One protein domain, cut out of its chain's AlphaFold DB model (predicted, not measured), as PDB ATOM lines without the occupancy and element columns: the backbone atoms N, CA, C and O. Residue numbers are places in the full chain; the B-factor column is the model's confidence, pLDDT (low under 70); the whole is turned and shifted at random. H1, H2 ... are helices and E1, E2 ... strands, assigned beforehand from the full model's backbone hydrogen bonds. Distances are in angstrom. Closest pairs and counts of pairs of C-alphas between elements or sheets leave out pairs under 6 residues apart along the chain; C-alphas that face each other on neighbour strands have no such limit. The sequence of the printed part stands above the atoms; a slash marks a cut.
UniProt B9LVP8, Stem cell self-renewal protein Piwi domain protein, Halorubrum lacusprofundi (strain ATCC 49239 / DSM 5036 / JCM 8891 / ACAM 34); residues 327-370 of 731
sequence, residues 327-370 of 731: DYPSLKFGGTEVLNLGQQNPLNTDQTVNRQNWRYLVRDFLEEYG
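AT A GLANCE: This is residues 327 to 370 of the 731 residues of the protein "Stem cell self-renewal protein Piwi domain protein" of Halorubrum lacusprofundi (strain ATCC 49239 / DSM 5036 / JCM 8891 / ACAM 34) (UniProt B9LVP8). A short hairpin of two strands, E1 and E2, packs beside one helix, H1, and a long looping link, residues 340 to 357, joins E2 to H1. The printed part has 44 residues, with E1, E2 and H1 in that order, the strands antiparallel; the class is mixed, helices and strands, with 18 residues in named elements, under half. It is compact, radius of gyration of the C-alphas 9.3 A, spanning 24 by 22 by 14 A.

HOW THE PARTS SIT: Look first at E1, residues 331 to 333, and E2, residues 337 to 339, a hairpin at 144 degrees; N 333 and O 337 are 2.8 A apart, within hydrogen-bond range. In H1, residues 358 to 369, 7 of 8 O i to N i+4 pairs are within range. Its closest C-alphas to E1 are Tyr 369 and Phe 333, 6.1 A apart; to E2, Tyr 369 and Glu 337, 7.2 A.

IN THESE COORDINATES: Find C-alpha 331 at (-3.505, 7.720, -15.130), where E1 begins its 6.7 A; E2 covers 6.9 A. H1 runs 15.9 A to C-alpha 369 at (-4.602, 14.484, -24.921).

THE WHOLE: The C-alphas of Gly 335 and Gln 356, the two farthest apart, are 25.3 A apart. The printed part has no cut; E1 to E2 is a tight link, E2 to H1 a long one. No printed residue is under 70 in pLDDT.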
ATOM      1  N   ASP A 327      -9.181   1.473  -5.141       92.12
ATOM      2  CA  ASP A 327      -9.600   2.144  -6.372       92.12
ATOM      3  C   ASP A 327      -8.591   1.970  -7.505       92.12
ATOM      4  O   ASP A 327      -7.457   1.536  -7.307       92.12
ATOM      5  N   TYR A 328      -9.052   2.231  -8.729       94.56
ATOM      6  CA  TYR A 328      -8.183   2.181  -9.902       94.56
ATOM      7  C   TYR A 328      -7.183   3.334  -9.818       94.56
ATOM      8  O   TYR A 328      -7.583   4.427  -9.405       94.56
ATOM      9  N   PRO A 329      -5.918   3.120 -10.218       95.62
ATOM     10  CA  PRO A 329      -4.932   4.181 -10.192       95.62
ATOM     11  C   PRO A 329      -5.330   5.297 -11.158       95.62
ATOM     12  O   PRO A 329      -5.906   5.068 -12.227       95.62
ATOM     13  N   SER A 330      -4.979   6.512 -10.768       96.44
ATOM     14  CA  SER A 330      -5.037   7.698 -11.607       96.44
ATOM     15  C   SER A 330      -3.996   7.592 -12.721       96.44
ATOM     16  O   SER A 330      -2.822   7.339 -12.440       96.44
ATOM     17  N   LEU A 331      -4.409   7.789 -13.976       97.25
ATOM     18  CA  LEU A 331      -3.505   7.720 -15.130       97.25
ATOM     19  C   LEU A 331      -3.279   9.098 -15.749       97.25
ATOM     20  O   LEU A 331      -4.243   9.789 -16.068       97.25
ATOM     21  N   LYS A 332      -2.018   9.466 -15.970       97.06
ATOM     22  CA  LYS A 332      -1.579  10.721 -16.587       97.06
ATOM     23  C   LYS A 332      -1.393  10.555 -18.099       97.06
ATOM     24  O   LYS A 332      -0.722   9.621 -18.533       97.06
ATOM     25  N   PHE A 333      -1.927  11.491 -18.884       95.81
ATOM     26  CA  PHE A 333      -1.855  11.578 -20.349       95.81
ATOM     27  C   PHE A 333      -1.273  12.924 -20.788       95.81
ATOM     28  O   PHE A 333      -1.404  13.930 -20.081       95.81
ATOM     29  N   GLY A 334      -0.647  12.953 -21.970       86.75
ATOM     30  CA  GLY A 334       0.000  14.129 -22.558       86.75
ATOM     31  C   GLY A 334       1.174  14.664 -21.727       86.75
ATOM     32  O   GLY A 334       2.332  14.510 -22.092       86.75
ATOM     33  N   GLY A 335       0.859  15.301 -20.601       79.31
ATOM     34  CA  GLY A 335       1.815  15.764 -19.596       79.31
ATOM     35  C   GLY A 335       1.169  16.256 -18.294       79.31
ATOM     36  O   GLY A 335       1.861  16.343 -17.285       79.31
ATOM     37  N   THR A 336      -0.134  16.565 -18.294       88.00
ATOM     38  CA  THR A 336      -0.847  17.119 -17.124       88.00
ATOM     39  C   THR A 336      -2.238  16.543 -16.895       88.00
ATOM     40  O   THR A 336      -2.792  16.738 -15.818       88.00
ATOM     41  N   GLU A 337      -2.830  15.884 -17.890       95.56
ATOM     42  CA  GLU A 337      -4.231  15.479 -17.819       95.56
ATOM     43  C   GLU A 337      -4.356  14.120 -17.154       95.56
ATOM     44  O   GLU A 337      -3.614  13.197 -17.481       95.56
ATOM     45  N   VAL A 338      -5.301  13.994 -16.225       96.38
ATOM     46  CA  VAL A 338      -5.436  12.800 -15.387       96.38
ATOM     47  C   VAL A 338      -6.797  12.158 -15.608       96.38
ATOM     48  O   VAL A 338      -7.820  12.840 -15.581       96.38
ATOM     49  N   LEU A 339      -6.812  10.844 -15.811       96.12
ATOM     50  CA  LEU A 339      -8.002  10.002 -15.805       96.12
ATOM     51  C   LEU A 339      -8.252   9.495 -14.383       96.12
ATOM     52  O   LEU A 339      -7.499   8.665 -13.874       96.12
ATOM     53  N   ASN A 340      -9.349   9.950 -13.779       95.12
ATOM     54  CA  ASN A 340      -9.799   9.535 -12.451       95.12
ATOM     55  C   ASN A 340     -11.222   8.979 -12.479       95.12
ATOM     56  O   ASN A 340     -12.073   9.452 -13.236       95.12
ATOM     57  N   LEU A 341     -11.520   8.025 -11.591       93.50
ATOM     58  CA  LEU A 341     -12.904   7.630 -11.326       93.50
ATOM     59  C   LEU A 341     -13.712   8.854 -10.848       93.50
ATOM     60  O   LEU A 341     -13.250   9.638 -10.024       93.50
ATOM     61  N   GLY A 342     -14.924   9.029 -11.378       93.44
ATOM     62  CA  GLY A 342     -15.810  10.156 -11.063       93.44
ATOM     63  C   GLY A 342     -15.600  11.424 -11.905       93.44
ATOM     64  O   GLY A 342     -16.415  12.342 -11.812       93.44
ATOM     65  N   GLN A 343     -14.567  11.486 -12.749       92.94
ATOM     66  CA  GLN A 343     -14.335  12.608 -13.668       92.94
ATOM     67  C   GLN A 343     -15.232  12.522 -14.912       92.94
ATOM     68  O   GLN A 343     -15.693  11.441 -15.272       92.94
ATOM     69  N   GLN A 344     -15.500  13.644 -15.586       93.12
ATOM     70  CA  GLN A 344     -16.214  13.623 -16.869       93.12
ATOM     71  C   GLN A 344     -15.289  13.201 -18.017       93.12
ATOM     72  O   GLN A 344     -14.115  13.571 -18.034       93.12
ATOM     73  N   ASN A 345     -15.826  12.450 -18.979       91.69
ATOM     74  CA  ASN A 345     -15.139  12.115 -20.223       91.69
ATOM     75  C   ASN A 345     -14.894  13.410 -21.032       91.69
ATOM     76  O   ASN A 345     -15.849  14.161 -21.258       91.69
ATOM     77  N   PRO A 346     -13.655  13.679 -21.481       88.19
ATOM     78  CA  PRO A 346     -13.332  14.866 -22.270       88.19
ATOM     79  C   PRO A 346     -14.086  14.949 -23.599       88.19
ATOM     80  O   PRO A 346     -14.504  16.034 -23.996       88.19
ATOM     81  N   LEU A 347     -14.319  13.811 -24.257       89.50
ATOM     82  CA  LEU A 347     -15.002  13.753 -25.552       89.50
ATOM     83  C   LEU A 347     -16.532  13.691 -25.413       89.50
ATOM     84  O   LEU A 347     -17.260  13.930 -26.378       89.50
ATOM     85  N   ASN A 348     -17.042  13.383 -24.216       90.31
ATOM     86  CA  ASN A 348     -18.473  13.322 -23.930       90.31
ATOM     87  C   ASN A 348     -18.770  13.687 -22.469       90.31
ATOM     88  O   ASN A 348     -18.834  12.826 -21.594       90.31
ATOM     89  N   THR A 349     -19.030  14.966 -22.209       88.06
ATOM     90  CA  THR A 349     -19.220  15.495 -20.847       88.06
ATOM     91  C   THR A 349     -20.453  14.968 -20.109       88.06
ATOM     92  O   THR A 349     -20.575  15.204 -18.911       88.06
ATOM     93  N   ASP A 350     -21.370  14.276 -20.796       90.81
ATOM     94  CA  ASP A 350     -22.517  13.604 -20.168       90.81
ATOM     95  C   ASP A 350     -22.137  12.225 -19.590       90.81
ATOM     96  O   ASP A 350     -22.931  11.590 -18.889       90.81
ATOM     97  N   GLN A 351     -20.929  11.736 -19.884       93.50
ATOM     98  CA  GLN A 351     -20.423  10.445 -19.443       93.50
ATOM     99  C   GLN A 351     -19.365  10.612 -18.349       93.50
ATOM    100  O   GLN A 351     -18.288  11.151 -18.573       93.50
ATOM    101  N   THR A 352     -19.634  10.051 -17.172       95.69
ATOM    102  CA  THR A 352     -18.687  10.032 -16.050       95.69
ATOM    103  C   THR A 352     -17.869   8.738 -16.025       95.69
ATOM    104  O   THR A 352     -18.405   7.648 -16.251       95.69
ATOM    105  N   VAL A 353     -16.577   8.851 -15.719       94.38
ATOM    106  CA  VAL A 353     -15.634   7.740 -15.570       94.38
ATOM    107  C   VAL A 353     -16.023   6.872 -14.374       94.38
ATOM    108  O   VAL A 353     -16.211   7.352 -13.259       94.38
ATOM    109  N   ASN A 354     -16.129   5.568 -14.598       93.88
ATOM    110  CA  ASN A 354     -16.394   4.547 -13.592       93.88
ATOM    111  C   ASN A 354     -15.699   3.233 -13.984       93.88
ATOM    112  O   ASN A 354     -15.190   3.089 -15.091       93.88
ATOM    113  N   ARG A 355     -15.700   2.242 -13.091       91.00
ATOM    114  CA  ARG A 355     -14.997   0.964 -13.305       91.00
ATOM    115  C   ARG A 355     -15.468   0.212 -14.559       91.00
ATOM    116  O   ARG A 355     -14.670  -0.475 -15.186       91.00
ATOM    117  N   GLN A 356     -16.742   0.336 -14.941       89.69
ATOM    118  CA  GLN A 356     -17.325  -0.373 -16.086       89.69
ATOM    119  C   GLN A 356     -16.927   0.242 -17.430       89.69
ATOM    120  O   GLN A 356     -16.768  -0.489 -18.408       89.69
ATOM    121  N   ASN A 357     -16.780   1.568 -17.495       91.12
ATOM    122  CA  ASN A 357     -16.419   2.262 -18.730       91.12
ATOM    123  C   ASN A 357     -14.951   2.702 -18.801       91.12
ATOM    124  O   ASN A 357     -14.521   3.071 -19.889       91.12
ATOM    125  N   TRP A 358     -14.188   2.605 -17.702       92.00
ATOM    126  CA  TRP A 358     -12.795   3.057 -17.588       92.00
ATOM    127  C   TRP A 358     -11.950   2.680 -18.808       92.00
ATOM    128  O   TRP A 358     -11.328   3.545 -19.411       92.00
ATOM    129  N   ARG A 359     -12.035   1.420 -19.258       87.94
ATOM    130  CA  ARG A 359     -11.260   0.925 -20.407       87.94
ATOM    131  C   ARG A 359     -11.527   1.658 -21.722       87.94
ATOM    132  O   ARG A 359     -10.628   1.792 -22.538       87.94
ATOM    133  N   TYR A 360     -12.760   2.106 -21.946       88.38
ATOM    134  CA  TYR A 360     -13.120   2.856 -23.151       88.38
ATOM    135  C   TYR A 360     -12.642   4.297 -23.041       88.38
ATOM    136  O   TYR A 360     -12.209   4.882 -24.025       88.38
ATOM    137  N   LEU A 361     -12.671   4.837 -21.825       92.69
ATOM    138  CA  LEU A 361     -12.265   6.208 -21.562       92.69
ATOM    139  C   LEU A 361     -10.747   6.386 -21.595       92.69
ATOM    140  O   LEU A 361     -10.300   7.470 -21.933       92.69
ATOM    141  N   VAL A 362      -9.954   5.337 -21.352       92.38
ATOM    142  CA  VAL A 362      -8.502   5.368 -21.613       92.38
ATOM    143  C   VAL A 362      -8.213   5.750 -23.066       92.38
ATOM    144  O   VAL A 362      -7.357   6.594 -23.314       92.38
ATOM    145  N   ARG A 363      -8.945   5.175 -24.028       91.06
ATOM    146  CA  ARG A 363      -8.799   5.523 -25.447       91.06
ATOM    147  C   ARG A 363      -9.226   6.966 -25.713       91.06
ATOM    148  O   ARG A 363      -8.501   7.677 -26.388       91.06
ATOM    149  N   ASP A 364     -10.367   7.394 -25.173       91.31
ATOM    150  CA  ASP A 364     -10.880   8.755 -25.384       91.31
ATOM    151  C   ASP A 364      -9.920   9.822 -24.808       91.31
ATOM    152  O   ASP A 364      -9.697  10.862 -25.421       91.31
ATOM    153  N   PHE A 365      -9.294   9.552 -23.654       93.31
ATOM    154  CA  PHE A 365      -8.245  10.408 -23.085       93.31
ATOM    155  C   PHE A 365      -6.978  10.412 -23.938       93.31
ATOM    156  O   PHE A 365      -6.361  11.461 -24.114       93.31
ATOM    157  N   LEU A 366      -6.588   9.252 -24.466       91.94
ATOM    158  CA  LEU A 366      -5.431   9.145 -25.340       91.94
ATOM    159  C   LEU A 366      -5.655   9.888 -26.672       91.94
ATOM    160  O   LEU A 366      -4.748  10.569 -27.135       91.94
ATOM    161  N   GLU A 367      -6.857   9.817 -27.246       90.00
ATOM    162  CA  GLU A 367      -7.248  10.543 -28.463       90.00
ATOM    163  C   GLU A 367      -7.247  12.065 -28.252       90.00
ATOM    164  O   GLU A 367      -6.697  12.800 -29.069       90.00
ATOM    165  N   GLU A 368      -7.809  12.549 -27.141       92.12
ATOM    166  CA  GLU A 368      -7.880  13.989 -26.867       92.12
ATOM    167  C   GLU A 368      -6.517  14.582 -26.466       92.12
ATOM    168  O   GLU A 368      -6.128  15.657 -26.929       92.12
ATOM    169  N   TYR A 369      -5.777  13.905 -25.583       93.00
ATOM    170  CA  TYR A 369      -4.602  14.484 -24.921       93.00
ATOM    171  C   TYR A 369      -3.263  13.928 -25.421       93.00
ATOM    172  O   TYR A 369      -2.204  14.532 -25.189       93.00
ATOM    173  N   GLY A 370      -3.277  12.811 -26.146       92.69
ATOM    174  CA  GLY A 370      -2.083  12.110 -26.607       92.69
ATOM    175  C   GLY A 370      -1.304  11.417 -25.480       92.69
ATOM    176  O   GLY A 370      -1.685  11.464 -24.306       92.69
TER     177      GLY A 370